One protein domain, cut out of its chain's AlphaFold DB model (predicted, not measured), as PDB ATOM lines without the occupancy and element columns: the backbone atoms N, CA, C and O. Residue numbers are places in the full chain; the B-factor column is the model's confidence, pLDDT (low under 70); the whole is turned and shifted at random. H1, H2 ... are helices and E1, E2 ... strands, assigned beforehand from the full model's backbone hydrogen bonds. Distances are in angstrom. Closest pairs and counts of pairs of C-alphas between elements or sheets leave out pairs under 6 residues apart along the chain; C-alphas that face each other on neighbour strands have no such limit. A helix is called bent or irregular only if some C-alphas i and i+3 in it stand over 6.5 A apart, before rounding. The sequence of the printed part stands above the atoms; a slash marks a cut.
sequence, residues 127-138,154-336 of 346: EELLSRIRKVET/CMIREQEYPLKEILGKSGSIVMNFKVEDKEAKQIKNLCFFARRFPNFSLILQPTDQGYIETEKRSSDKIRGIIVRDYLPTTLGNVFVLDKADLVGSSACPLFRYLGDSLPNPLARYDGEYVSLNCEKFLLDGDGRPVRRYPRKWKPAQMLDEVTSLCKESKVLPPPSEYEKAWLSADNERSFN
ATOM      1  N   GLU A 127      -8.121 -26.001  58.584       95.94
ATOM      2  CA  GLU A 127      -9.342 -25.195  58.498       95.94
ATOM      3  C   GLU A 127      -9.367 -24.371  57.211       95.94
ATOM      4  O   GLU A 127     -10.408 -24.279  56.555       95.94
ATOM      5  N   GLU A 128      -8.210 -23.858  56.781       95.06
ATOM      6  CA  GLU A 128      -8.083 -23.222  55.471       95.06
ATOM      7  C   GLU A 128      -8.477 -24.191  54.346       95.06
ATOM      8  O   GLU A 128      -9.312 -23.859  53.499       95.06
ATOM      9  N   LEU A 129      -7.947 -25.415  54.351       93.62
ATOM     10  CA  LEU A 129      -8.266 -26.420  53.342       93.62
ATOM     11  C   LEU A 129      -9.754 -26.806  53.362       93.62
ATOM     12  O   LEU A 129     -10.392 -26.843  52.308       93.62
ATOM     13  N   LEU A 130     -10.346 -27.027  54.538       94.12
ATOM     14  CA  LEU A 130     -11.783 -27.293  54.662       94.12
ATOM     15  C   LEU A 130     -12.633 -26.135  54.120       94.12
ATOM     16  O   LEU A 130     -13.627 -26.372  53.432       94.12
ATOM     17  N   SER A 131     -12.222 -24.886  54.349       94.50
ATOM     18  CA  SER A 131     -12.914 -23.714  53.796       94.50
ATOM     19  C   SER A 131     -12.888 -23.701  52.261       94.50
ATOM     20  O   SER A 131     -13.912 -23.444  51.618       94.50
ATOM     21  N   ARG A 132     -11.747 -24.063  51.659       94.06
ATOM     22  CA  ARG A 132     -11.588 -24.174  50.204       94.06
ATOM     23  C   ARG A 132     -12.437 -25.312  49.640       94.06
ATOM     24  O   ARG A 132     -13.112 -25.107  48.637       94.06
ATOM     25  N   ILE A 133     -12.454 -26.478  50.295       93.06
ATOM     26  CA  ILE A 133     -13.270 -27.633  49.881       93.06
ATOM     27  C   ILE A 133     -14.753 -27.251  49.854       93.06
ATOM     28  O   ILE A 133     -15.404 -27.425  48.825       93.06
ATOM     29  N   ARG A 134     -15.271 -26.648  50.930       92.25
ATOM     30  CA  ARG A 134     -16.681 -26.231  51.026       92.25
ATOM     31  C   ARG A 134     -17.067 -25.196  49.968       92.25
ATOM     32  O   ARG A 134     -18.165 -25.253  49.427       92.25
ATOM     33  N   LYS A 135     -16.155 -24.284  49.612       88.69
ATOM     34  CA  LYS A 135     -16.376 -23.319  48.521       88.69
ATOM     35  C   LYS A 135     -16.523 -24.001  47.153       88.69
ATOM     36  O   LYS A 135     -17.278 -23.524  46.313       88.69
ATOM     37  N   VAL A 136     -15.825 -25.114  46.923       85.62
ATOM     38  CA  VAL A 136     -15.961 -25.911  45.689       85.62
ATOM     39  C   VAL A 136     -17.278 -26.699  45.682       85.62
ATOM     40  O   VAL A 136     -17.849 -26.937  44.621       85.62
ATOM     41  N   GLU A 137     -17.796 -27.085  46.851       80.00
ATOM     42  CA  GLU A 137     -19.055 -27.834  46.973       80.00
ATOM     43  C   GLU A 137     -20.301 -27.021  46.638       80.00
ATOM     44  O   GLU A 137     -21.286 -27.600  46.180       80.00
ATOM     45  N   THR A 138     -20.272 -25.698  46.825       74.44
ATOM     46  CA  THR A 138     -21.408 -24.819  46.498       74.44
ATOM     47  C   THR A 138     -21.683 -24.701  44.993       74.44
ATOM     48  O   THR A 138     -22.584 -23.969  44.587       74.44
ATOM     49  N   CYS A 154     -10.594 -29.777  21.898       96.75
ATOM     50  CA  CYS A 154      -9.818 -30.903  22.388       96.75
ATOM     51  C   CYS A 154      -9.122 -31.577  21.207       96.75
ATOM     52  O   CYS A 154      -9.720 -31.751  20.149       96.75
ATOM     53  N   MET A 155      -7.868 -31.974  21.393       97.81
ATOM     54  CA  MET A 155      -7.102 -32.671  20.361       97.81
ATOM     55  C   MET A 155      -7.341 -34.177  20.471       97.81
ATOM     56  O   MET A 155      -7.195 -34.746  21.554       97.81
ATOM     57  N   ILE A 156      -7.712 -34.827  19.370       96.50
ATOM     58  CA  ILE A 156      -7.815 -36.286  19.267       96.50
ATOM     59  C   ILE A 156      -7.159 -36.700  17.957       96.50
ATOM     60  O   ILE A 156      -7.676 -36.393  16.886       96.50
ATOM     61  N   ARG A 157      -6.047 -37.442  18.032       96.00
ATOM     62  CA  ARG A 157      -5.275 -37.858  16.844       96.00
ATOM     63  C   ARG A 157      -4.869 -36.658  15.988       96.00
ATOM     64  O   ARG A 157      -5.062 -36.667  14.775       96.00
ATOM     65  N   GLU A 158      -4.358 -35.627  16.649       95.50
ATOM     66  CA  GLU A 158      -3.869 -34.385  16.046       95.50
ATOM     67  C   GLU A 158      -4.958 -33.575  15.322       95.50
ATOM     68  O   GLU A 158      -4.662 -32.618  14.612       95.50
ATOM     69  N   GLN A 159      -6.231 -33.917  15.532       97.31
ATOM     70  CA  GLN A 159      -7.379 -33.189  15.002       97.31
ATOM     71  C   GLN A 159      -8.114 -32.467  16.129       97.31
ATOM     72  O   GLN A 159      -8.311 -33.019  17.213       97.31
ATOM     73  N   GLU A 160      -8.533 -31.233  15.859       97.31
ATOM     74  CA  GLU A 160      -9.342 -30.437  16.778       97.31
ATOM     75  C   GLU A 160     -10.806 -30.882  16.734       97.31
ATOM     76  O   GLU A 160     -11.450 -30.825  15.689       97.31
ATOM     77  N   TYR A 161     -11.346 -31.245  17.894       96.88
ATOM     78  CA  TYR A 161     -12.766 -31.504  18.101       96.88
ATOM     79  C   TYR A 161     -13.326 -30.482  19.093       96.88
ATOM     80  O   TYR A 161     -12.748 -30.305  20.172       96.88
ATOM     81  N   PRO A 162     -14.447 -29.809  18.791       96.81
ATOM     82  CA  PRO A 162     -15.169 -29.036  19.791       96.81
ATOM     83  C   PRO A 162     -15.563 -29.933  20.969       96.81
ATOM     84  O   PRO A 162     -16.106 -31.020  20.769       96.81
ATOM     85  N   LEU A 163     -15.355 -29.471  22.206       96.50
ATOM     86  CA  LEU A 163     -15.692 -30.234  23.413       96.50
ATOM     87  C   LEU A 163     -17.154 -30.708  23.386       96.50
ATOM     88  O   LEU A 163     -17.449 -31.846  23.741       96.50
ATOM     89  N   LYS A 164     -18.058 -29.864  22.878       96.06
ATOM     90  CA  LYS A 164     -19.487 -30.164  22.726       96.06
ATOM     91  C   LYS A 164     -19.784 -31.444  21.931       96.06
ATOM     92  O   LYS A 164     -20.803 -32.074  22.191       96.06
ATOM     93  N   GLU A 165     -18.927 -31.838  20.991       96.56
ATOM     94  CA  GLU A 165     -19.134 -33.039  20.168       96.56
ATOM     95  C   GLU A 165     -18.806 -34.343  20.904       96.56
ATOM     96  O   GLU A 165     -19.322 -35.399  20.543       96.56
ATOM     97  N   ILE A 166     -17.975 -34.274  21.946       97.12
ATOM     98  CA  ILE A 166     -17.544 -35.442  22.729       97.12
ATOM     99  C   ILE A 166     -18.224 -35.523  24.106       97.12
ATOM    100  O   ILE A 166     -18.113 -36.538  24.802       97.12
ATOM    101  N   LEU A 167     -18.962 -34.482  24.505       97.44
ATOM    102  CA  LEU A 167     -19.782 -34.494  25.715       97.44
ATOM    103  C   LEU A 167     -20.944 -35.487  25.591       97.44
ATOM    104  O   LEU A 167     -21.613 -35.596  24.564       97.44
ATOM    105  N   GLY A 168     -21.210 -36.202  26.680       97.19
ATOM    106  CA  GLY A 168     -22.389 -37.044  26.802       97.19
ATOM    107  C   GLY A 168     -23.624 -36.189  27.068       97.19
ATOM    108  O   GLY A 168     -23.594 -35.322  27.936       97.19
ATOM    109  N   LYS A 169     -24.734 -36.472  26.377       96.56
ATOM    110  CA  LYS A 169     -26.012 -35.751  26.538       96.56
ATOM    111  C   LYS A 169     -26.533 -35.736  27.978       96.56
ATOM    112  O   LYS A 169     -27.245 -34.817  28.358       96.56
ATOM    113  N   SER A 170     -26.230 -36.774  28.755       96.25
ATOM    114  CA  SER A 170     -26.648 -36.902  30.156       96.25
ATOM    115  C   SER A 170     -25.587 -36.420  31.149       96.25
ATOM    116  O   SER A 170     -25.887 -36.275  32.329       96.25
ATOM    117  N   GLY A 171     -24.351 -36.217  30.701       97.19
ATOM    118  CA  GLY A 171     -23.216 -35.893  31.554       97.19
ATOM    119  C   GLY A 171     -21.923 -36.525  31.061       97.19
ATOM    120  O   GLY A 171     -21.919 -37.398  30.188       97.19
ATOM    121  N   SER A 172     -20.809 -36.069  31.624       98.31
ATOM    122  CA  SER A 172     -19.481 -36.592  31.299       98.31
ATOM    123  C   SER A 172     -18.580 -36.663  32.527       98.31
ATOM    124  O   SER A 172     -18.712 -35.854  33.440       98.31
ATOM    125  N   ILE A 173     -17.617 -37.584  32.535       98.56
ATOM    126  CA  ILE A 173     -16.456 -37.513  33.436       98.56
ATOM    127  C   ILE A 173     -15.225 -37.146  32.625       98.56
ATOM    128  O   ILE A 173     -14.909 -37.832  31.657       98.56
ATOM    129  N   VAL A 174     -14.503 -36.117  33.061       98.62
ATOM    130  CA  VAL A 174     -13.146 -35.816  32.598       98.62
ATOM    131  C   VAL A 174     -12.157 -36.308  33.651       98.62
ATOM    132  O   VAL A 174     -12.314 -35.993  34.830       98.62
ATOM    133  N   MET A 175     -11.140 -37.071  33.255       98.44
ATOM    134  CA  MET A 175     -10.073 -37.516  34.158       98.44
ATOM    135  C   MET A 175      -8.697 -37.298  33.528       98.44
ATOM    136  O   MET A 175      -8.457 -37.752  32.407       98.44
ATOM    137  N   ASN A 176      -7.775 -36.667  34.262       97.44
ATOM    138  CA  ASN A 176      -6.365 -36.639  33.874       97.44
ATOM    139  C   ASN A 176      -5.647 -37.923  34.281       97.44
ATOM    140  O   ASN A 176      -5.955 -38.484  35.326       97.44
ATOM    141  N   PHE A 177      -4.652 -38.391  33.529       95.31
ATOM    142  CA  PHE A 177      -3.892 -39.569  33.958       95.31
ATOM    143  C   PHE A 177      -2.504 -39.694  33.322       95.31
ATOM    144  O   PHE A 177      -2.208 -39.090  32.291       95.31
ATOM    145  N   LYS A 178      -1.696 -40.568  33.934       91.81
ATOM    146  CA  LYS A 178      -0.509 -41.210  33.353       91.81
ATOM    147  C   LYS A 178      -0.710 -42.720  33.355       91.81
ATOM    148  O   LYS A 178      -1.353 -43.240  34.264       91.81
ATOM    149  N   VAL A 179      -0.177 -43.434  32.367       91.00
ATOM    150  CA  VAL A 179      -0.388 -44.888  32.234       91.00
ATOM    151  C   VAL A 179       0.287 -45.669  33.368       91.00
ATOM    152  O   VAL A 179      -0.284 -46.634  33.874       91.00
ATOM    153  N   GLU A 180       1.474 -45.240  33.794       88.44
ATOM    154  CA  GLU A 180       2.268 -45.830  34.885       88.44
ATOM    155  C   GLU A 180       1.629 -45.641  36.260       88.44
ATOM    156  O   GLU A 180       2.006 -46.297  37.237       88.44
ATOM    157  N   ASP A 181       0.680 -44.716  36.356       90.06
ATOM    158  CA  ASP A 181       0.036 -44.393  37.606       90.06
ATOM    159  C   ASP A 181      -0.804 -45.577  38.100       90.06
ATOM    160  O   ASP A 181      -1.712 -46.056  37.419       90.06
ATOM    161  N   LYS A 182      -0.553 -46.038  39.330       91.88
ATOM    162  CA  LYS A 182      -1.324 -47.137  39.934       91.88
ATOM    163  C   LYS A 182      -2.823 -46.828  39.989       91.88
ATOM    164  O   LYS A 182      -3.630 -47.753  39.876       91.88
ATOM    165  N   GLU A 183      -3.185 -45.553  40.123       94.25
ATOM    166  CA  GLU A 183      -4.573 -45.101  40.172       94.25
ATOM    167  C   GLU A 183      -5.232 -45.041  38.784       94.25
ATOM    168  O   GLU A 183      -6.459 -45.059  38.698       94.25
ATOM    169  N   ALA A 184      -4.471 -45.116  37.682       94.38
ATOM    170  CA  ALA A 184      -5.039 -45.206  36.333       94.38
ATOM    171  C   ALA A 184      -5.845 -46.500  36.114       94.38
ATOM    172  O   ALA A 184      -6.733 -46.548  35.264       94.38
ATOM    173  N   LYS A 185      -5.647 -47.532  36.948       95.00
ATOM    174  CA  LYS A 185      -6.490 -48.744  36.965       95.00
ATOM    175  C   LYS A 185      -7.972 -48.439  37.207       95.00
ATOM    176  O   LYS A 185      -8.832 -49.243  36.840       95.00
ATOM    177  N   GLN A 186      -8.288 -47.280  37.790       96.31
ATOM    178  CA  GLN A 186      -9.661 -46.816  37.966       96.31
ATOM    179  C   GLN A 186     -10.387 -46.569  36.632       96.31
ATOM    180  O   GLN A 186     -11.615 -46.656  36.613       96.31
ATOM    181  N   ILE A 187      -9.672 -46.358  35.514       96.75
ATOM    182  CA  ILE A 187     -10.255 -46.205  34.165       96.75
ATOM    183  C   ILE A 187     -11.198 -47.363  33.849       96.75
ATOM    184  O   ILE A 187     -12.319 -47.135  33.398       96.75
ATOM    185  N   LYS A 188     -10.802 -48.602  34.169       94.81
ATOM    186  CA  LYS A 188     -11.638 -49.794  33.966       94.81
ATOM    187  C   LYS A 188     -13.013 -49.659  34.622       94.81
ATOM    188  O   LYS A 188     -14.025 -50.030  34.026       94.81
ATOM    189  N   ASN A 189     -13.039 -49.124  35.840       95.25
ATOM    190  CA  ASN A 189     -14.263 -48.932  36.610       95.25
ATOM    191  C   ASN A 189     -15.031 -47.689  36.149       95.25
ATOM    192  O   ASN A 189     -16.249 -47.701  36.197       95.25
ATOM    193  N   LEU A 190     -14.368 -46.648  35.641       96.69
ATOM    194  CA  LEU A 190     -15.052 -45.508  35.017       96.69
ATOM    195  C   LEU A 190     -15.751 -45.904  33.709       96.69
ATOM    196  O   LEU A 190     -16.847 -45.427  33.425       96.69
ATOM    197  N   CYS A 191     -15.183 -46.847  32.953       95.19
ATOM    198  CA  CYS A 191     -15.812 -47.391  31.745       95.19
ATOM    199  C   CYS A 191     -17.141 -48.105  32.040       95.19
ATOM    200  O   CYS A 191     -17.956 -48.282  31.136       95.19
ATOM    201  N   PHE A 192     -17.391 -48.508  33.294       94.81
ATOM    202  CA  PHE A 192     -18.706 -48.995  33.708       94.81
ATOM    203  C   PHE A 192     -19.796 -47.950  33.450       94.81
ATOM    204  O   PHE A 192     -20.853 -48.317  32.949       94.81
ATOM    205  N   PHE A 193     -19.539 -46.665  33.714       95.69
ATOM    206  CA  PHE A 193     -20.524 -45.601  33.500       95.69
ATOM    207  C   PHE A 193     -20.878 -45.440  32.029       95.69
ATOM    208  O   PHE A 193     -22.056 -45.476  31.690       95.69
ATOM    209  N   ALA A 194     -19.873 -45.379  31.156       94.19
ATOM    210  CA  ALA A 194     -20.078 -45.302  29.711       94.19
ATOM    211  C   ALA A 194     -20.868 -46.510  29.163       94.19
ATOM    212  O   ALA A 194     -21.719 -46.356  28.291       94.19
ATOM    213  N   ARG A 195     -20.652 -47.720  29.706       94.50
ATOM    214  CA  ARG A 195     -21.448 -48.910  29.342       94.50
ATOM    215  C   ARG A 195     -22.869 -48.863  29.900       94.50
ATOM    216  O   ARG A 195     -23.808 -49.287  29.236       94.50
ATOM    217  N   ARG A 196     -23.022 -48.407  31.145       95.56
ATOM    218  CA  ARG A 196     -24.293 -48.420  31.879       95.56
ATOM    219  C   ARG A 196     -25.249 -47.320  31.422       95.56
ATOM    220  O   ARG A 196     -26.465 -47.521  31.499       95.56
ATOM    221  N   PHE A 197     -24.697 -46.193  30.979       96.19
ATOM    222  CA  PHE A 197     -25.397 -44.982  30.573       96.19
ATOM    223  C   PHE A 197     -24.915 -44.571  29.167       96.19
ATOM    224  O   PHE A 197     -23.928 -43.851  29.043       96.19
ATOM    225  N   PRO A 198     -25.597 -45.002  28.087       93.38
ATOM    226  CA  PRO A 198     -25.154 -44.753  26.706       93.38
ATOM    227  C   PRO A 198     -25.001 -43.270  26.329       93.38
ATOM    228  O   PRO A 198     -24.222 -42.932  25.446       93.38
ATOM    229  N   ASN A 199     -25.735 -42.385  27.008       95.81
ATOM    230  CA  ASN A 199     -25.678 -40.933  26.823       95.81
ATOM    231  C   ASN A 199     -24.650 -40.243  27.735       95.81
ATOM    232  O   ASN A 199     -24.627 -39.017  27.802       95.81
ATOM    233  N   PHE A 200     -23.848 -41.004  28.473       97.12
ATOM    234  CA  PHE A 200     -22.813 -40.489  29.356       97.12
ATOM    235  C   PHE A 200     -21.441 -40.711  28.729       97.12
ATOM    236  O   PHE A 200     -21.161 -41.824  28.279       97.12
ATOM    237  N   SER A 201     -20.584 -39.693  28.721       98.00
ATOM    238  CA  SER A 201     -19.245 -39.800  28.130       98.00
ATOM    239  C   SER A 201     -18.146 -39.908  29.183       98.00
ATOM    240  O   SER A 201     -18.214 -39.322  30.262       98.00
ATOM    241  N   LEU A 202     -17.085 -40.634  28.852       98.06
ATOM    242  CA  LEU A 202     -15.832 -40.629  29.601       98.06
ATOM    243  C   LEU A 202     -14.746 -39.993  28.734       98.06
ATOM    244  O   LEU A 202     -14.444 -40.497  27.658       98.06
ATOM    245  N   ILE A 203     -14.150 -38.909  29.212       98.44
ATOM    246  CA  ILE A 203     -13.094 -38.155  28.541       98.44
ATOM    247  C   ILE A 203     -11.815 -38.312  29.364       98.44
ATOM    248  O   ILE A 203     -11.748 -37.957  30.539       98.44
ATOM    249  N   LEU A 204     -10.787 -38.880  28.752       98.25
ATOM    250  CA  LEU A 204      -9.512 -39.191  29.379       98.25
ATOM    251  C   LEU A 204      -8.450 -38.272  28.782       98.25
ATOM    252  O   LEU A 204      -8.217 -38.316  27.577       98.25
ATOM    253  N   GLN A 205      -7.814 -37.458  29.621       98.19
ATOM    254  CA  GLN A 205      -6.775 -36.508  29.232       98.19
ATOM    255  C   GLN A 205      -5.408 -37.014  29.722       98.19
ATOM    256  O   GLN A 205      -5.087 -36.877  30.905       98.19
ATOM    257  N   PRO A 206      -4.586 -37.612  28.850       96.56
ATOM    258  CA  PRO A 206      -3.224 -37.961  29.213       96.56
ATOM    259  C   PRO A 206      -2.369 -36.698  29.409       96.56
ATOM    260  O   PRO A 206      -2.629 -35.666  28.781       96.56
ATOM    261  N   THR A 207      -1.319 -36.790  30.223       93.75
ATOM    262  CA  THR A 207      -0.333 -35.713  30.399       93.75
ATOM    263  C   THR A 207       1.079 -36.253  30.611       93.75
ATOM    264  O   THR A 207       1.259 -37.342  31.157       93.75
ATOM    265  N   ASP A 208       2.083 -35.471  30.212       89.81
ATOM    266  CA  ASP A 208       3.488 -35.734  30.536       89.81
ATOM    267  C   ASP A 208       3.927 -35.052  31.843       89.81
ATOM    268  O   ASP A 208       4.908 -35.487  32.454       89.81
ATOM    269  N   GLN A 209       3.183 -34.046  32.316       86.38
ATOM    270  CA  GLN A 209       3.474 -33.315  33.552       86.38
ATOM    271  C   GLN A 209       3.326 -34.237  34.783       86.38
ATOM    272  O   GLN A 209       2.423 -35.069  34.854       86.38
ATOM    273  N   GLY A 210       4.247 -34.151  35.746       75.62
ATOM    274  CA  GLY A 210       4.373 -35.064  36.899       75.62
ATOM    275  C   GLY A 210       5.813 -35.580  37.089       75.62
ATOM    276  O   GLY A 210       6.565 -35.644  36.124       75.62
ATOM    277  N   TYR A 211       6.217 -35.925  38.322       66.06
ATOM    278  CA  TYR A 211       7.636 -36.128  38.688       66.06
ATOM    279  C   TYR A 211       8.243 -37.468  38.224       66.06
ATOM    280  O   TYR A 211       9.379 -37.486  37.756       66.06
ATOM    281  N   ILE A 212       7.518 -38.593  38.300       63.47
ATOM    282  CA  ILE A 212       8.018 -39.861  37.729       63.47
ATOM    283  C   ILE A 212       7.837 -39.835  36.223       63.47
ATOM    284  O   ILE A 212       6.697 -39.781  35.764       63.47
ATOM    285  N   GLU A 213       8.980 -39.913  35.535       60.12
ATOM    286  CA  GLU A 213       9.199 -40.213  34.119       60.12
ATOM    287  C   GLU A 213       8.256 -39.480  33.149       60.12
ATOM    288  O   GLU A 213       7.032 -39.621  33.155       60.12
ATOM    289  N   THR A 214       8.840 -38.695  32.240       63.47
ATOM    290  CA  THR A 214       8.110 -38.211  31.062       63.47
ATOM    291  C   THR A 214       7.432 -39.405  30.402       63.47
ATOM    292  O   THR A 214       8.112 -40.396  30.123       63.47
ATOM    293  N   GLU A 215       6.128 -39.332  30.152       73.88
ATOM    294  CA  GLU A 215       5.422 -40.382  29.429       73.88
ATOM    295  C   GLU A 215       5.897 -40.334  27.965       73.88
ATOM    296  O   GLU A 215       5.420 -39.599  27.102       73.88
ATOM    297  N   LYS A 216       6.957 -41.098  27.676       80.56
ATOM    298  CA  LYS A 216       7.651 -41.065  26.378       80.56
ATOM    299  C   LYS A 216       6.787 -41.624  25.253       80.56
ATOM    300  O   LYS A 216       7.158 -41.524  24.082       80.56
ATOM    301  N   ARG A 217       5.665 -42.273  25.573       86.12
ATOM    302  CA  ARG A 217       4.757 -42.802  24.562       86.12
ATOM    303  C   ARG A 217       4.003 -41.657  23.899       86.12
ATOM    304  O   ARG A 217       3.604 -40.682  24.528       86.12
ATOM    305  N   SER A 218       3.794 -41.796  22.595       92.06
ATOM    306  CA  SER A 218       2.895 -40.919  21.854       92.06
ATOM    307  C   SER A 218       1.449 -41.118  22.317       92.06
ATOM    308  O   SER A 218       1.092 -42.186  22.831       92.06
ATOM    309  N   SER A 219       0.598 -40.121  22.066       94.00
ATOM    310  CA  SER A 219      -0.852 -40.202  22.293       94.00
ATOM    311  C   SER A 219      -1.462 -41.471  21.677       94.00
ATOM    312  O   SER A 219      -2.301 -42.126  22.290       94.00
ATOM    313  N   ASP A 220      -0.974 -41.895  20.507       93.88
ATOM    314  CA  ASP A 220      -1.395 -43.127  19.830       93.88
ATOM    315  C   ASP A 220      -1.075 -44.399  20.609       93.88
ATOM    316  O   ASP A 220      -1.931 -45.275  20.752       93.88
ATOM    317  N   LYS A 221       0.137 -44.493  21.159       94.81
ATOM    318  CA  LYS A 221       0.545 -45.635  21.984       94.81
ATOM    319  C   LYS A 221      -0.259 -45.689  23.281       94.81
ATOM    320  O   LYS A 221      -0.692 -46.772  23.666       94.81
ATOM    321  N   ILE A 222      -0.507 -44.541  23.916       94.44
ATOM    322  CA  ILE A 222      -1.362 -44.452  25.109       94.44
ATOM    323  C   ILE A 222      -2.773 -44.927  24.775       94.44
ATOM    324  O   ILE A 222      -3.300 -45.801  25.456       94.44
ATOM    325  N   ARG A 223      -3.361 -44.431  23.681       94.62
ATOM    326  CA  ARG A 223      -4.674 -44.883  23.204       94.62
ATOM    327  C   ARG A 223      -4.713 -46.392  22.978       94.62
ATOM    328  O   ARG A 223      -5.644 -47.038  23.448       94.62
ATOM    329  N   GLY A 224      -3.692 -46.959  22.337       93.38
ATOM    330  CA  GLY A 224      -3.563 -48.406  22.152       93.38
ATOM    331  C   GLY A 224      -3.538 -49.186  23.471       93.38
ATOM    332  O   GLY A 224      -4.218 -50.202  23.588       93.38
ATOM    333  N   ILE A 225      -2.819 -48.687  24.482       93.19
ATOM    334  CA  ILE A 225      -2.786 -49.276  25.829       93.19
ATOM    335  C   ILE A 225      -4.163 -49.195  26.492       93.19
ATOM    336  O   ILE A 225      -4.636 -50.200  27.015       93.19
ATOM    337  N   ILE A 226      -4.833 -48.039  26.437       93.12
ATOM    338  CA  ILE A 226      -6.160 -47.882  27.045       93.12
ATOM    339  C   ILE A 226      -7.178 -48.828  26.409       93.12
ATOM    340  O   ILE A 226      -7.942 -49.483  27.123       93.12
ATOM    341  N   VAL A 227      -7.156 -48.941  25.079       91.19
ATOM    342  CA  VAL A 227      -8.006 -49.880  24.343       91.19
ATOM    343  C   VAL A 227      -7.721 -51.316  24.777       91.19
ATOM    344  O   VAL A 227      -8.629 -52.020  25.208       91.19
ATOM    345  N   ARG A 228      -6.454 -51.732  24.751       91.06
ATOM    346  CA  ARG A 228      -6.049 -53.099  25.094       91.06
ATOM    347  C   ARG A 228      -6.370 -53.476  26.547       91.06
ATOM    348  O   ARG A 228      -6.891 -54.562  26.786       91.06
ATOM    349  N   ASP A 229      -6.062 -52.601  27.503       89.56
ATOM    350  CA  ASP A 229      -6.041 -52.953  28.929       89.56
ATOM    351  C   ASP A 229      -7.361 -52.637  29.648       89.56
ATOM    352  O   ASP A 229      -7.695 -53.281  30.651       89.56
ATOM    353  N   TYR A 230      -8.137 -51.667  29.148       85.75
ATOM    354  CA  TYR A 230      -9.330 -51.164  29.841       85.75
ATOM    355  C   TYR A 230     -10.619 -51.208  29.002       85.75
ATOM    356  O   TYR A 230     -11.712 -51.306  29.575       85.75
ATOM    357  N   LEU A 231     -10.520 -51.192  27.667       85.44
ATOM    358  CA  LEU A 231     -11.660 -51.130  26.740       85.44
ATOM    359  C   LEU A 231     -11.621 -52.262  25.695       85.44
ATOM    360  O   LEU A 231     -11.455 -51.995  24.505       85.44
ATOM    361  N   PRO A 232     -11.851 -53.529  26.093       66.69
ATOM    362  CA  PRO A 232     -11.849 -54.652  25.149       66.69
ATOM    363  C   PRO A 232     -12.939 -54.543  24.070       66.69
ATOM    364  O   PRO A 232     -12.868 -55.218  23.048       66.69
ATOM    365  N   THR A 233     -13.949 -53.695  24.288       72.00
ATOM    366  CA  THR A 233     -14.956 -53.321  23.296       72.00
ATOM    367  C   THR A 233     -14.882 -51.826  23.020       72.00
ATOM    368  O   THR A 233     -14.803 -51.021  23.951       72.00
ATOM    369  N   THR A 234     -14.927 -51.451  21.739       75.12
ATOM    370  CA  THR A 234     -14.970 -50.048  21.318       75.12
ATOM    371  C   THR A 234     -16.264 -49.415  21.819       75.12
ATOM    372  O   THR A 234     -17.351 -49.751  21.352       75.12
ATOM    373  N   LEU A 235     -16.149 -48.511  22.788       83.94
ATOM    374  CA  LEU A 235     -17.261 -47.713  23.289       83.94
ATOM    375  C   LEU A 235     -17.221 -46.348  22.601       83.94
ATOM    376  O   LEU A 235     -16.240 -45.624  22.740       83.94
ATOM    377  N   GLY A 236     -18.277 -45.999  21.863       91.19
ATOM    378  CA  GLY A 236     -18.355 -44.734  21.117       91.19
ATOM    379  C   GLY A 236     -18.430 -43.474  21.991       91.19
ATOM    380  O   GLY A 236     -18.351 -42.371  21.472       91.19
ATOM    381  N   ASN A 237     -18.577 -43.640  23.305       95.62
ATOM    382  CA  ASN A 237     -18.671 -42.590  24.316       95.62
ATOM    383  C   ASN A 237     -17.472 -42.589  25.285       95.62
ATOM    384  O   ASN A 237     -17.564 -42.053  26.390       95.62
ATOM    385  N   VAL A 238     -16.350 -43.209  24.904       96.44
ATOM    386  CA  VAL A 238     -15.083 -43.100  25.639       96.44
ATOM    387  C   VAL A 238     -14.028 -42.473  24.740       96.44
ATOM    388  O   VAL A 238     -13.609 -43.060  23.744       96.44
ATOM    389  N   PHE A 239     -13.575 -41.286  25.120       97.00
ATOM    390  CA  PHE A 239     -12.631 -40.475  24.369       97.00
ATOM    391  C   PHE A 239     -11.309 -40.416  25.117       97.00
ATOM    392  O   PHE A 239     -11.265 -40.083  26.297       97.00
ATOM    393  N   VAL A 240     -10.220 -40.729  24.425       97.31
ATOM    394  CA  VAL A 240      -8.865 -40.512  24.932       97.31
ATOM    395  C   VAL A 240      -8.255 -39.408  24.086       97.31
ATOM    396  O   VAL A 240      -8.061 -39.584  22.881       97.31
ATOM    397  N   LEU A 241      -8.008 -38.269  24.717       98.12
ATOM    398  CA  LEU A 241      -7.469 -37.083  24.069       98.12
ATOM    399  C   LEU A 241      -5.968 -37.249  23.799       98.12
ATOM    400  O   LEU A 241      -5.324 -38.186  24.285       98.12
ATOM    401  N   ASP A 242      -5.405 -36.346  23.009       97.69
ATOM    402  CA  ASP A 242      -3.959 -36.231  22.876       97.69
ATOM    403  C   ASP A 242      -3.347 -35.690  24.162       97.69
ATOM    404  O   ASP A 242      -3.998 -34.958  24.909       97.69
ATOM    405  N   LYS A 243      -2.091 -36.061  24.424       96.06
ATOM    406  CA  LYS A 243      -1.340 -35.550  25.571       96.06
ATOM    407  C   LYS A 243      -1.349 -34.024  25.586       96.06
ATOM    408  O   LYS A 243      -1.146 -33.398  24.549       96.06
ATOM    409  N   ALA A 244      -1.536 -33.450  26.766       95.88
ATOM    410  CA  ALA A 244      -1.469 -32.011  26.947       95.88
ATOM    411  C   ALA A 244      -0.964 -31.642  28.344       95.88
ATOM    412  O   ALA A 244      -1.029 -32.444  29.285       95.88
ATOM    413  N   ASP A 245      -0.511 -30.400  28.464       95.00
ATOM    414  CA  ASP A 245      -0.252 -29.767  29.749       95.00
ATOM    415  C   ASP A 245      -1.585 -29.452  30.432       95.00
ATOM    416  O   ASP A 245      -2.560 -29.057  29.791       95.00
ATOM    417  N   LEU A 246      -1.648 -29.656  31.739       95.50
ATOM    418  CA  LEU A 246      -2.832 -29.483  32.577       95.50
ATOM    419  C   LEU A 246      -2.686 -28.325  33.552       95.50
ATOM    420  O   LEU A 246      -3.699 -27.815  34.018       95.50
ATOM    421  N   VAL A 247      -1.453 -27.944  33.882       93.81
ATOM    422  CA  VAL A 247      -1.125 -26.832  34.780       93.81
ATOM    423  C   VAL A 247      -0.253 -25.805  34.065       93.81
ATOM    424  O   VAL A 247       0.335 -26.088  33.022       93.81
ATOM    425  N   GLY A 248      -0.213 -24.593  34.614       91.31
ATOM    426  CA  GLY A 248       0.660 -23.530  34.135       91.31
ATOM    427  C   GLY A 248       0.166 -22.751  32.923       91.31
ATOM    428  O   GLY A 248      -1.004 -22.793  32.534       91.31
ATOM    429  N   SER A 249       1.074 -21.961  32.345       91.38
ATOM    430  CA  SER A 249       0.748 -21.041  31.250       91.38
ATOM    431  C   SER A 249       0.439 -21.763  29.945       91.38
ATOM    432  O   SER A 249      -0.256 -21.187  29.115       91.38
ATOM    433  N   SER A 250       0.898 -23.003  29.762       92.81
ATOM    434  CA  SER A 250       0.609 -23.857  28.601       92.81
ATOM    435  C   SER A 250      -0.577 -24.805  28.812       92.81
ATOM    436  O   SER A 250      -0.928 -25.523  27.876       92.81
ATOM    437  N   ALA A 251      -1.231 -24.782  29.984       94.88
ATOM    438  CA  ALA A 251      -2.358 -25.660  30.298       94.88
ATOM    439  C   ALA A 251      -3.409 -25.693  29.179       94.88
ATOM    440  O   ALA A 251      -3.772 -24.663  28.607       94.88
ATOM    441  N   CYS A 252      -3.945 -26.865  28.862       96.00
ATOM    442  CA  CYS A 252      -4.910 -26.988  27.785       96.00
ATOM    443  C   CYS A 252      -6.211 -26.228  28.119       96.00
ATOM    444  O   CYS A 252      -6.588 -26.123  29.294       96.00
ATOM    445  N   PRO A 253      -6.938 -25.706  27.110       96.12
ATOM    446  CA  PRO A 253      -8.159 -24.932  27.341       96.12
ATOM    447  C   PRO A 253      -9.203 -25.660  28.200       96.12
ATOM    448  O   PRO A 253      -9.874 -25.026  29.010       96.12
ATOM    449  N   LEU A 254      -9.295 -26.989  28.069       97.19
ATOM    450  CA  LEU A 254     -10.182 -27.819  28.882       97.19
ATOM    451  C   LEU A 254      -9.850 -27.715  30.378       97.19
ATOM    452  O   LEU A 254     -10.746 -27.465  31.175       97.19
ATOM    453  N   PHE A 255      -8.585 -27.877  30.775       96.75
ATOM    454  CA  PHE A 255      -8.213 -27.854  32.194       96.75
ATOM    455  C   PHE A 255      -8.228 -26.451  32.794       96.75
ATOM    456  O   PHE A 255      -8.603 -26.322  33.958       96.75
ATOM    457  N   ARG A 256      -7.947 -25.405  31.999       95.06
ATOM    458  CA  ARG A 256      -8.201 -24.019  32.427       95.06
ATOM    459  C   ARG A 256      -9.677 -23.821  32.766       95.06
ATOM    460  O   ARG A 256     -10.005 -23.486  33.896       95.06
ATOM    461  N   TYR A 257     -10.574 -24.167  31.839       95.31
ATOM    462  CA  TYR A 257     -12.019 -24.070  32.059       95.31
ATOM    463  C   TYR A 257     -12.496 -24.851  33.291       95.31
ATOM    464  O   TYR A 257     -13.277 -24.333  34.093       95.31
ATOM    465  N   LEU A 258     -12.028 -26.094  33.453       95.56
ATOM    466  CA  LEU A 258     -12.400 -26.937  34.588       95.56
ATOM    467  C   LEU A 258     -11.907 -26.358  35.916       95.56
ATOM    468  O   LEU A 258     -12.670 -26.345  36.878       95.56
ATOM    469  N   GLY A 259     -10.664 -25.879  35.975       93.69
ATOM    470  CA  GLY A 259     -10.092 -25.320  37.196       93.69
ATOM    471  C   GLY A 259     -10.607 -23.919  37.533       93.69
ATOM    472  O   GLY A 259     -10.750 -23.614  38.710       93.69
ATOM    473  N   ASP A 260     -10.975 -23.108  36.541       91.75
ATOM    474  CA  ASP A 260     -11.635 -21.816  36.767       91.75
ATOM    475  C   ASP A 260     -13.066 -22.007  37.297       91.75
ATOM    476  O   ASP A 260     -13.532 -21.260  38.158       91.75
ATOM    477  N   SER A 261     -13.766 -23.039  36.808       92.31
ATOM    478  CA  SER A 261     -15.143 -23.351  37.214       92.31
ATOM    479  C   SER A 261     -15.216 -24.086  38.557       92.31
ATOM    480  O   SER A 261     -16.109 -23.816  39.356       92.31
ATOM    481  N   LEU A 262     -14.291 -25.021  38.800       93.25
ATOM    482  CA  LEU A 262     -14.140 -25.782  40.044       93.25
ATOM    483  C   LEU A 262     -12.690 -25.662  40.543       93.25
ATOM    484  O   LEU A 262     -11.869 -26.560  40.281       93.25
ATOM    485  N   PRO A 263     -12.380 -24.573  41.278       93.88
ATOM    486  CA  PRO A 263     -11.048 -24.307  41.800       93.88
ATOM    487  C   PRO A 263     -10.446 -25.505  42.518       93.88
ATOM    488  O   PRO A 263     -11.124 -26.254  43.219       93.88
ATOM    489  N   ASN A 264      -9.145 -25.693  42.333       94.56
ATOM    490  CA  ASN A 264      -8.403 -26.750  42.996       94.56
ATOM    491  C   ASN A 264      -8.270 -26.420  44.490       94.56
ATOM    492  O   ASN A 264      -7.561 -25.470  44.828       94.56
ATOM    493  N   PRO A 265      -8.901 -27.186  45.401       94.94
ATOM    494  CA  PRO A 265      -8.836 -26.874  46.827       94.94
ATOM    495  C   PRO A 265      -7.407 -26.992  47.376       94.94
ATOM    496  O   PRO A 265      -7.078 -26.349  48.369       94.94
ATOM    497  N   LEU A 266      -6.550 -27.764  46.700       94.19
ATOM    498  CA  LEU A 266      -5.158 -27.986  47.076       94.19
ATOM    499  C   LEU A 266      -4.181 -27.021  46.385       94.19
ATOM    500  O   LEU A 266      -2.981 -27.129  46.632       94.19
ATOM    501  N   ALA A 267      -4.652 -26.105  45.529       92.62
ATOM    502  CA  ALA A 267      -3.764 -25.205  44.793       92.62
ATOM    503  C   ALA A 267      -2.871 -24.389  45.738       92.62
ATOM    504  O   ALA A 267      -3.343 -23.772  46.699       92.62
ATOM    505  N   ARG A 268      -1.575 -24.377  45.434       89.50
ATOM    506  CA  ARG A 268      -0.554 -23.544  46.083       89.50
ATOM    507  C   ARG A 268      -0.131 -22.375  45.197       89.50
ATOM    508  O   ARG A 268       0.409 -21.394  45.698       89.50
ATOM    509  N   TYR A 269      -0.405 -22.473  43.898       89.62
ATOM    510  CA  TYR A 269       0.021 -21.509  42.894       89.62
ATOM    511  C   TYR A 269      -1.107 -21.154  41.926       89.62
ATOM    512  O   TYR A 269      -1.975 -21.975  41.622       89.62
ATOM    513  N   ASP A 270      -1.038 -19.946  41.372       88.12
ATOM    514  CA  ASP A 270      -1.908 -19.538  40.271       88.12
ATOM    515  C   ASP A 270      -1.663 -20.414  39.041       88.12
ATOM    516  O   ASP A 270      -0.517 -20.672  38.669       88.12
ATOM    517  N   GLY A 271      -2.740 -20.867  38.397       87.38
ATOM    518  CA  GLY A 271      -2.670 -21.786  37.258       87.38
ATOM    519  C   GLY A 271      -2.485 -23.258  37.641       87.38
ATOM    520  O   GLY A 271      -2.235 -24.092  36.769       87.38
ATOM    521  N   GLU A 272      -2.619 -23.600  38.925       92.38
ATOM    522  CA  GLU A 272      -2.608 -24.982  39.396       92.38
ATOM    523  C   GLU A 272      -4.001 -25.619  39.315       92.38
ATOM    524  O   GLU A 272      -4.691 -25.841  40.316       92.38
ATOM    525  N   TYR A 273      -4.437 -25.925  38.094       93.88
ATOM    526  CA  TYR A 273      -5.778 -26.456  37.861       93.88
ATOM    527  C   TYR A 273      -5.963 -27.881  38.405       93.88
ATOM    528  O   TYR A 273      -7.085 -28.239  38.761       93.88
ATOM    529  N   VAL A 274      -4.889 -28.671  38.546       94.50
ATOM    530  CA  VAL A 274      -4.835 -30.003  39.186       94.50
ATOM    531  C   VAL A 274      -3.569 -30.179  40.018       94.50
ATOM    532  O   VAL A 274      -2.540 -29.606  39.691       94.50
ATOM    533  N   SER A 275      -3.649 -30.979  41.085       92.81
ATOM    534  CA  SER A 275      -2.539 -31.246  42.017       92.81
ATOM    535  C   SER A 275      -1.950 -32.640  41.857       92.81
ATOM    536  O   SER A 275      -0.771 -32.859  42.128       92.81
ATOM    537  N   LEU A 276      -2.773 -33.598  41.432       93.38
ATOM    538  CA  LEU A 276      -2.410 -35.002  41.305       93.38
ATOM    539  C   LEU A 276      -2.953 -35.592  39.995       93.38
ATOM    540  O   LEU A 276      -3.987 -35.173  39.470       93.38
ATOM    541  N   ASN A 277      -2.291 -36.631  39.480       93.75
ATOM    542  CA  ASN A 277      -2.893 -37.466  38.432       93.75
ATOM    543  C   ASN A 277      -4.150 -38.184  38.944       93.75
ATOM    544  O   ASN A 277      -4.257 -38.487  40.135       93.75
ATOM    545  N   CYS A 278      -5.034 -38.551  38.015       96.06
ATOM    546  CA  CYS A 278      -6.294 -39.254  38.255       96.06
ATOM    547  C   CYS A 278      -7.313 -38.455  39.076       96.06
ATOM    548  O   CYS A 278      -8.182 -39.061  39.700       96.06
ATOM    549  N   GLU A 279      -7.247 -37.125  39.087       97.75
ATOM    550  CA  GLU A 279      -8.369 -36.296  39.532       97.75
ATOM    551  C   GLU A 279      -9.514 -36.375  38.512       97.75
ATOM    552  O   GLU A 279      -9.292 -36.573  37.315       97.75
ATOM    553  N   LYS A 280     -10.759 -36.275  38.992       98.31
ATOM    554  CA  LYS A 280     -11.955 -36.387  38.144       98.31
ATOM    555  C   LYS A 280     -12.788 -35.126  38.234       98.31
ATOM    556  O   LYS A 280     -12.935 -34.558  39.311       98.31
ATOM    557  N   PHE A 281     -13.422 -34.776  37.131       98.12
ATOM    558  CA  PHE A 281     -14.441 -33.743  37.055       98.12
ATOM    559  C   PHE A 281     -15.702 -34.383  36.484       98.12
ATOM    560  O   PHE A 281     -15.657 -34.979  35.411       98.12
ATOM    561  N   LEU A 282     -16.811 -34.292  37.210       97.81
ATOM    562  CA  LEU A 282     -18.139 -34.630  36.715       97.81
ATOM    563  C   LEU A 282     -18.745 -33.380  36.083       97.81
ATOM    564  O   LEU A 282     -18.711 -32.313  36.691       97.81
ATOM    565  N   LEU A 283     -19.268 -33.516  34.871       96.88
ATOM    566  CA  LEU A 283     -19.914 -32.466  34.096       96.88
ATOM    567  C   LEU A 283     -21.355 -32.885  33.791       96.88
ATOM    568  O   LEU A 283     -21.619 -34.073  33.587       96.88
ATOM    569  N   ASP A 284     -22.265 -31.916  33.719       96.19
ATOM    570  CA  ASP A 284     -23.627 -32.132  33.224       96.19
ATOM    571  C   ASP A 284     -23.672 -32.294  31.691       96.19
ATOM    572  O   ASP A 284     -22.641 -32.290  31.008       96.19
ATOM    573  N   GLY A 285     -24.875 -32.494  31.144       94.44
ATOM    574  CA  GLY A 285     -25.085 -32.671  29.703       94.44
ATOM    575  C   GLY A 285     -24.726 -31.450  28.849       94.44
ATOM    576  O   GLY A 285     -24.458 -31.600  27.657       94.44
ATOM    577  N   ASP A 286     -24.667 -30.261  29.455       93.75
ATOM    578  CA  ASP A 286     -24.266 -29.011  28.804       93.75
ATOM    579  C   ASP A 286     -22.754 -28.748  28.933       93.75
ATOM    580  O   ASP A 286     -22.239 -27.758  28.406       93.75
ATOM    581  N   GLY A 287     -22.025 -29.625  29.629       94.31
ATOM    582  CA  GLY A 287     -20.594 -29.482  29.878       94.31
ATOM    583  C   GLY A 287     -20.255 -28.536  31.026       94.31
ATOM    584  O   GLY A 287     -19.106 -28.093  31.131       94.31
ATOM    585  N   ARG A 288     -21.214 -28.202  31.897       94.12
ATOM    586  CA  ARG A 288     -20.936 -27.435  33.116       94.12
ATOM    587  C   ARG A 288     -20.349 -28.360  34.179       94.12
ATOM    588  O   ARG A 288     -20.925 -29.415  34.448       94.12
ATOM    589  N   PRO A 289     -19.229 -27.986  34.811       94.75
ATOM    590  CA  PRO A 289     -18.667 -28.753  35.908       94.75
ATOM    591  C   PRO A 289     -19.619 -28.794  37.108       94.75
ATOM    592  O   PRO A 289     -20.068 -27.764  37.599       94.75
ATOM    593  N   VAL A 290     -19.912 -30.003  37.570       94.19
ATOM    594  CA  VAL A 290     -20.811 -30.309  38.688       94.19
ATOM    595  C   VAL A 290     -20.016 -30.538  39.968       94.19
ATOM    596  O   VAL A 290     -20.305 -29.940  41.000       94.19
ATOM    597  N   ARG A 291     -19.009 -31.415  39.905       95.69
ATOM    598  CA  ARG A 291     -18.188 -31.787  41.062       95.69
ATOM    599  C   ARG A 291     -16.794 -32.217  40.631       95.69
ATOM    600  O   ARG A 291     -16.613 -32.824  39.579       95.69
ATOM    601  N   ARG A 292     -15.810 -31.933  41.479       96.88
ATOM    602  CA  ARG A 292     -14.423 -32.386  41.352       96.88
ATOM    603  C   ARG A 292     -14.159 -33.502  42.359       96.88
ATOM    604  O   ARG A 292     -14.699 -33.459  43.451       96.88
ATOM    605  N   TYR A 293     -13.317 -34.477  42.046       97.69
ATOM    606  CA  TYR A 293     -12.985 -35.559  42.972       97.69
ATOM    607  C   TYR A 293     -11.478 -35.762  43.080       97.69
ATOM    608  O   TYR A 293     -10.786 -35.737  42.053       97.69
ATOM    609  N   PRO A 294     -10.973 -36.035  44.295       97.12
ATOM    610  CA  PRO A 294      -9.562 -36.302  44.494       97.12
ATOM    611  C   PRO A 294      -9.158 -37.625  43.835       97.12
ATOM    612  O   PRO A 294      -9.967 -38.530  43.612       97.12
ATOM    613  N   ARG A 295      -7.858 -37.768  43.582       95.31
ATOM    614  CA  ARG A 295      -7.231 -38.927  42.934       95.31
ATOM    615  C   ARG A 295      -7.736 -40.295  43.403       95.31
ATOM    616  O   ARG A 295      -8.031 -41.164  42.583       95.31
ATOM    617  N   LYS A 296      -7.827 -40.507  44.717       96.62
ATOM    618  CA  LYS A 296      -8.208 -41.796  45.322       96.62
ATOM    619  C   LYS A 296      -9.715 -41.993  45.482       96.62
ATOM    620  O   LYS A 296     -10.141 -43.032  45.984       96.62
ATOM    621  N   TRP A 297     -10.527 -41.025  45.049       97.75
ATOM    622  CA  TRP A 297     -11.975 -41.176  45.035       97.75
ATOM    623  C   TRP A 297     -12.373 -42.302  44.087       97.75
ATOM    624  O   TRP A 297     -12.074 -42.250  42.891       97.75
ATOM    625  N   LYS A 298     -13.014 -43.344  44.624       97.81
ATOM    626  CA  LYS A 298     -13.308 -44.551  43.853       97.81
ATOM    627  C   LYS A 298     -14.498 -44.295  42.930       97.81
ATOM    628  O   LYS A 298     -15.506 -43.765  43.394       97.81
ATOM    629  N   PRO A 299     -14.479 -44.803  41.685       97.62
ATOM    630  CA  PRO A 299     -15.630 -44.710  40.789       97.62
ATOM    631  C   PRO A 299     -16.930 -45.243  41.405       97.62
ATOM    632  O   PRO A 299     -17.978 -44.644  41.222       97.62
ATOM    633  N   ALA A 300     -16.873 -46.302  42.220       97.31
ATOM    634  CA  ALA A 300     -18.056 -46.821  42.915       97.31
ATOM    635  C   ALA A 300     -18.741 -45.781  43.826       97.31
ATOM    636  O   ALA A 300     -19.959 -45.791  43.941       97.31
ATOM    637  N   GLN A 301     -17.982 -44.855  44.424       97.19
ATOM    638  CA  GLN A 301     -18.519 -43.782  45.273       97.19
ATOM    639  C   GLN A 301     -19.185 -42.661  44.462       97.19
ATOM    640  O   GLN A 301     -19.848 -41.808  45.037       97.19
ATOM    641  N   MET A 302     -19.001 -42.637  43.139       97.62
ATOM    642  CA  MET A 302     -19.642 -41.679  42.231       97.62
ATOM    643  C   MET A 302     -20.961 -42.219  41.662       97.62
ATOM    644  O   MET A 302     -21.652 -41.498  40.951       97.62
ATOM    645  N   LEU A 303     -21.303 -43.489  41.921       97.00
ATOM    646  CA  LEU A 303     -22.404 -44.174  41.240       97.00
ATOM    647  C   LEU A 303     -23.752 -43.484  41.446       97.00
ATOM    648  O   LEU A 303     -24.470 -43.279  40.468       97.00
ATOM    649  N   ASP A 304     -24.083 -43.121  42.681       96.38
ATOM    650  CA  ASP A 304     -25.372 -42.499  42.998       96.38
ATOM    651  C   ASP A 304     -25.488 -41.116  42.358       96.38
ATOM    652  O   ASP A 304     -26.519 -40.780  41.780       96.38
ATOM    653  N   GLU A 305     -24.400 -40.346  42.371       95.62
ATOM    654  CA  GLU A 305     -24.360 -39.007  41.788       95.62
ATOM    655  C   GLU A 305     -24.424 -39.047  40.256       95.62
ATOM    656  O   GLU A 305     -25.234 -38.342  39.663       95.62
ATOM    657  N   VAL A 306     -23.663 -39.934  39.606       97.06
ATOM    658  CA  VAL A 306     -23.759 -40.155  38.151       97.06
ATOM    659  C   VAL A 306     -25.157 -40.646  37.772       97.06
ATOM    660  O   VAL A 306     -25.722 -40.197  36.776       97.06
ATOM    661  N   THR A 307     -25.745 -41.541  38.569       97.19
ATOM    662  CA  THR A 307     -27.102 -42.050  38.334       97.19
ATOM    663  C   THR A 307     -28.147 -40.941  38.456       97.19
ATOM    664  O   THR A 307     -29.014 -40.847  37.587       97.19
ATOM    665  N   SER A 308     -28.066 -40.107  39.497       95.81
ATOM    666  CA  SER A 308     -28.973 -38.972  39.705       95.81
ATOM    667  C   SER A 308     -28.813 -37.929  38.598       95.81
ATOM    668  O   SER A 308     -29.808 -37.507  38.012       95.81
ATOM    669  N   LEU A 309     -27.579 -37.620  38.191       94.50
ATOM    670  CA  LEU A 309     -27.319 -36.715  37.074       94.50
ATOM    671  C   LEU A 309     -27.908 -37.252  35.759       94.50
ATOM    672  O   LEU A 309     -28.577 -36.518  35.037       94.50
ATOM    673  N   CYS A 310     -27.732 -38.547  35.478       94.44
ATOM    674  CA  CYS A 310     -28.204 -39.150  34.230       94.44
ATOM    675  C   CYS A 310     -29.726 -39.318  34.151       94.44
ATOM    676  O   CYS A 310     -30.263 -39.361  33.045       94.44
ATOM    677  N   LYS A 311     -30.412 -39.486  35.289       94.25
ATOM    678  CA  LYS A 311     -31.860 -39.760  35.335       94.25
ATOM    679  C   LYS A 311     -32.707 -38.542  35.678       94.25
ATOM    680  O   LYS A 311     -33.798 -38.399  35.142       94.25
ATOM    681  N   GLU A 312     -32.228 -37.717  36.599       90.50
ATOM    682  CA  GLU A 312     -32.993 -36.633  37.222       90.50
ATOM    683  C   GLU A 312     -32.394 -35.258  36.920       90.50
ATOM    684  O   GLU A 312     -32.972 -34.248  37.315       90.50
ATOM    685  N   SER A 313     -31.226 -35.205  36.263       88.62
ATOM    686  CA  SER A 313     -30.454 -33.970  36.068       88.62
ATOM    687  C   SER A 313     -30.217 -33.223  37.385       88.62
ATOM    688  O   SER A 313     -30.180 -31.993  37.428       88.62
ATOM    689  N   LYS A 314     -30.071 -33.983  38.476       88.75
ATOM    690  CA  LYS A 314     -29.925 -33.468  39.833       88.75
ATOM    691  C   LYS A 314     -28.531 -33.765  40.365       88.75
ATOM    692  O   LYS A 314     -27.998 -34.859  40.201       88.75
ATOM    693  N   VAL A 315     -27.965 -32.769  41.036       87.38
ATOM    694  CA  VAL A 315     -26.702 -32.888  41.765       87.38
ATOM    695  C   VAL A 315     -27.017 -33.272  43.206       87.38
ATOM    696  O   VAL A 315     -27.835 -32.624  43.866       87.38
ATOM    697  N   LEU A 316     -26.394 -34.343  43.690       91.38
ATOM    698  CA  LEU A 316     -26.518 -34.767  45.082       91.38
ATOM    699  C   LEU A 316     -25.568 -33.952  45.967       91.38
ATOM    700  O   LEU A 316     -24.531 -33.498  45.481       91.38
ATOM    701  N   PRO A 317     -25.877 -33.761  47.262       91.38
ATOM    702  CA  PRO A 317     -24.901 -33.209  48.193       91.38
ATOM    703  C   PRO A 317     -23.659 -34.117  48.276       91.38
ATOM    704  O   PRO A 317     -23.772 -35.330  48.067       91.38
ATOM    705  N   PRO A 318     -22.478 -33.556  48.587       91.25
ATOM    706  CA  PRO A 318     -21.278 -34.356  48.798       91.25
ATOM    707  C   PRO A 318     -21.505 -35.383  49.918       91.25
ATOM    708  O   PRO A 318     -22.116 -35.058  50.938       91.25
ATOM    709  N   PRO A 319     -20.995 -36.617  49.777       91.94
ATOM    710  CA  PRO A 319     -20.993 -37.573  50.876       91.94
ATOM    711  C   PRO A 319     -20.041 -37.119  51.989       91.94
ATOM    712  O   PRO A 319     -19.033 -36.465  51.732       91.94
ATOM    713  N   SER A 320     -20.302 -37.540  53.228       91.25
ATOM    714  CA  SER A 320     -19.523 -37.152  54.420       91.25
ATOM    715  C   SER A 320     -18.021 -37.462  54.337       91.25
ATOM    716  O   SER A 320     -17.206 -36.810  54.984       91.25
ATOM    717  N   GLU A 321     -17.631 -38.456  53.537       95.44
ATOM    718  CA  GLU A 321     -16.229 -38.847  53.347       95.44
ATOM    719  C   GLU A 321     -15.472 -37.945  52.354       95.44
ATOM    720  O   GLU A 321     -14.260 -38.087  52.192       95.44
ATOM    721  N   TYR A 322     -16.162 -37.019  51.685       94.75
ATOM    722  CA  TYR A 322     -15.590 -36.166  50.644       94.75
ATOM    723  C   TYR A 322     -14.506 -35.219  51.180       94.75
ATOM    724  O   TYR A 322     -13.398 -35.200  50.640       94.75
ATOM    725  N   GLU A 323     -14.761 -34.520  52.292       95.12
ATOM    726  CA  GLU A 323     -13.759 -33.657  52.941       95.12
ATOM    727  C   GLU A 323     -12.514 -34.462  53.357       95.12
ATOM    728  O   GLU A 323     -11.379 -34.082  53.063       95.12
ATOM    729  N   LYS A 324     -12.714 -35.635  53.975       95.94
ATOM    730  CA  LYS A 324     -11.617 -36.521  54.403       95.94
ATOM    731  C   LYS A 324     -10.765 -36.996  53.228       95.94
ATOM    732  O   LYS A 324      -9.547 -37.116  53.363       95.94
ATOM    733  N   ALA A 325     -11.376 -37.258  52.074       96.44
ATOM    734  CA  ALA A 325     -10.644 -37.672  50.885       96.44
ATOM    735  C   ALA A 325      -9.751 -36.553  50.328       96.44
ATOM    736  O   ALA A 325      -8.643 -36.841  49.877       96.44
ATOM    737  N   TRP A 326     -10.185 -35.293  50.405       96.50
ATOM    738  CA  TRP A 326      -9.347 -34.149  50.040       96.50
ATOM    739  C   TRP A 326      -8.214 -33.902  51.037       96.50
ATOM    740  O   TRP A 326      -7.085 -33.689  50.604       96.50
ATOM    741  N   LEU A 327      -8.463 -34.032  52.346       94.88
ATOM    742  CA  LEU A 327      -7.394 -34.001  53.357       94.88
ATOM    743  C   LEU A 327      -6.352 -35.102  53.100       94.88
ATOM    744  O   LEU A 327      -5.146 -34.868  53.159       94.88
ATOM    745  N   SER A 328      -6.808 -36.312  52.761       94.81
ATOM    746  CA  SER A 328      -5.908 -37.405  52.384       94.81
ATOM    747  C   SER A 328      -5.129 -37.106  51.101       94.81
ATOM    748  O   SER A 328      -3.997 -37.573  50.979       94.81
ATOM    749  N   ALA A 329      -5.719 -36.383  50.147       94.56
ATOM    750  CA  ALA A 329      -5.057 -35.996  48.907       94.56
ATOM    751  C   ALA A 329      -4.000 -34.901  49.128       94.56
ATOM    752  O   ALA A 329      -2.952 -34.966  48.492       94.56
ATOM    753  N   ASP A 330      -4.224 -33.953  50.047       94.00
ATOM    754  CA  ASP A 330      -3.211 -32.954  50.431       94.00
ATOM    755  C   ASP A 330      -1.993 -33.621  51.073       94.00
ATOM    756  O   ASP A 330      -0.864 -33.409  50.640       94.00
ATOM    757  N   ASN A 331      -2.231 -34.540  52.016       92.06
ATOM    758  CA  ASN A 331      -1.163 -35.350  52.602       92.06
ATOM    759  C   ASN A 331      -0.403 -36.132  51.527       92.06
ATOM    760  O   ASN A 331       0.821 -36.178  51.531       92.06
ATOM    761  N   GLU A 332      -1.120 -36.754  50.592       90.75
ATOM    762  CA  GLU A 332      -0.495 -37.495  49.503       90.75
ATOM    763  C   GLU A 332       0.354 -36.594  48.609       90.75
ATOM    764  O   GLU A 332       1.473 -36.975  48.285       90.75
ATOM    765  N   ARG A 333      -0.131 -35.408  48.237       88.62
ATOM    766  CA  ARG A 333       0.603 -34.442  47.410       88.62
ATOM    767  C   ARG A 333       2.001 -34.162  47.963       88.62
ATOM    768  O   ARG A 333       2.950 -34.198  47.186       88.62
ATOM    769  N   SER A 334       2.143 -33.967  49.275       83.81
ATOM    770  CA  SER A 334       3.436 -33.663  49.908       83.81
ATOM    771  C   SER A 334       4.478 -34.780  49.785       83.81
ATOM    772  O   SER A 334       5.673 -34.502  49.836       83.81
ATOM    773  N   PHE A 335       4.053 -36.036  49.606       80.69
ATOM    774  CA  PHE A 335       4.959 -37.192  49.538       80.69
ATOM    775  C   PHE A 335       4.950 -37.906  48.184       80.69
ATOM    776  O   PHE A 335       5.787 -38.776  47.935       80.69
ATOM    777  N   ASN A 336       3.983 -37.606  47.317       71.69
ATOM    778  CA  ASN A 336       3.743 -38.388  46.119       71.69
ATOM    779  C   ASN A 336       4.505 -37.821  44.921       71.69
ATOM    780  O   ASN A 336       4.328 -36.679  44.500       71.69
TER     781      ASN A 336
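Overview. This is residues 127 to 138 and 154 to 336 of the 346 residues of an uncharacterized protein of Chromera velia CCMP2878 (UniProt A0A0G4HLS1). A twisted five-stranded sheet forms the core, with H3, H4 and H6 over one face and H5 over the other. By its edge strand E5 sit the small hairpin E1 and E2 and the short H2; towards the other edge, E7, H1 and H7 meet at a steep tilt. The printed part has 195 residues, with seven named helices and seven named strands in the order H1 E1 E2 H2 E3 H3 E4 H4 E5 H5 E6 E7 H6 H7. The class is mixed, helices and strands; the large sheet, order E5 E4 E3 E6 E7, is mixed too. The whole is compact, with a radius of gyration of the C-alphas of 15.6 A and spans of 44 by 41 by 27 A.

Arrangement. E5, residues 238 to 240, is parallel to E4, residues 200 to 206; N 239 and O 202 are 2.8 A apart. E4 is parallel to E3, residues 171 to 177, with N 203 and O 173 at 2.8 A. E3 is antiparallel to E6, residues 280 to 283, with N 281 and O 174 at 2.8 A. E6 and E7, residues 289 to 293, form a hairpin, with N 282 and O 291 at 2.8 A. H3, residues 182 to 196, runs along the strands over E4 and E3, at a height over the sheet of 8.9 A. H6, residues 299 to 312, is irregular, C-alphas 301 and 304 being 7.3 A apart; it touches H3, closest at the C-alphas of Pro 299 and Leu 190, 5.9 A. H4, residues 219 to 230, only just stands up from the sheet, rising 41 degrees. H5, residues 253 to 261, runs across the strands on the opposite face, making three layers, helices on both faces of a sheet. E3, H3, E4 and E4, H4, E5 are strand-helix-strand units, parallel neighbour strands with a helix between, with right-handed crossovers. E1, residues 154 to 156, and E2, residues 159 to 162, form a hairpin, with N 154 and O 161 at 2.8 A. H2, residues 163 to 166, only grazes the large sheet, as does H1, residues 127 to 137. H7, residues 321 to 335, touches H1 with residues 323 to 327 alone, closest at the C-alphas of Glu 323 and Ile 133, 6.8 A. Every O i to N i+4 pair is within hydrogen-bond range in H1, H4 and H5, but 4 of 11 in H3, with 10 of 12 O i to N i+3 pairs, 7 of 10 in H6 and 10 of 11 in H7; H2 is too short for such a pair.

Along the chain. E3 and E4 each measure 19.8 A, H3 24.4 A, H6 19.5 A and H7 21.6 A. C-alpha 171 begins E3 at (-23.216, -35.893, 31.554), and C-alpha 335 ends H7 at (4.959, -37.192, 49.538).

Size, cuts and confidence. Residues 139 to 153 are not printed, and C-alphas 138 and 154 are 27.4 A apart across the cut. The links E4 to H4, E5 to H5 and H5 to E6 are long. The pLDDT is under 70 at residues 211 to 214 and 232.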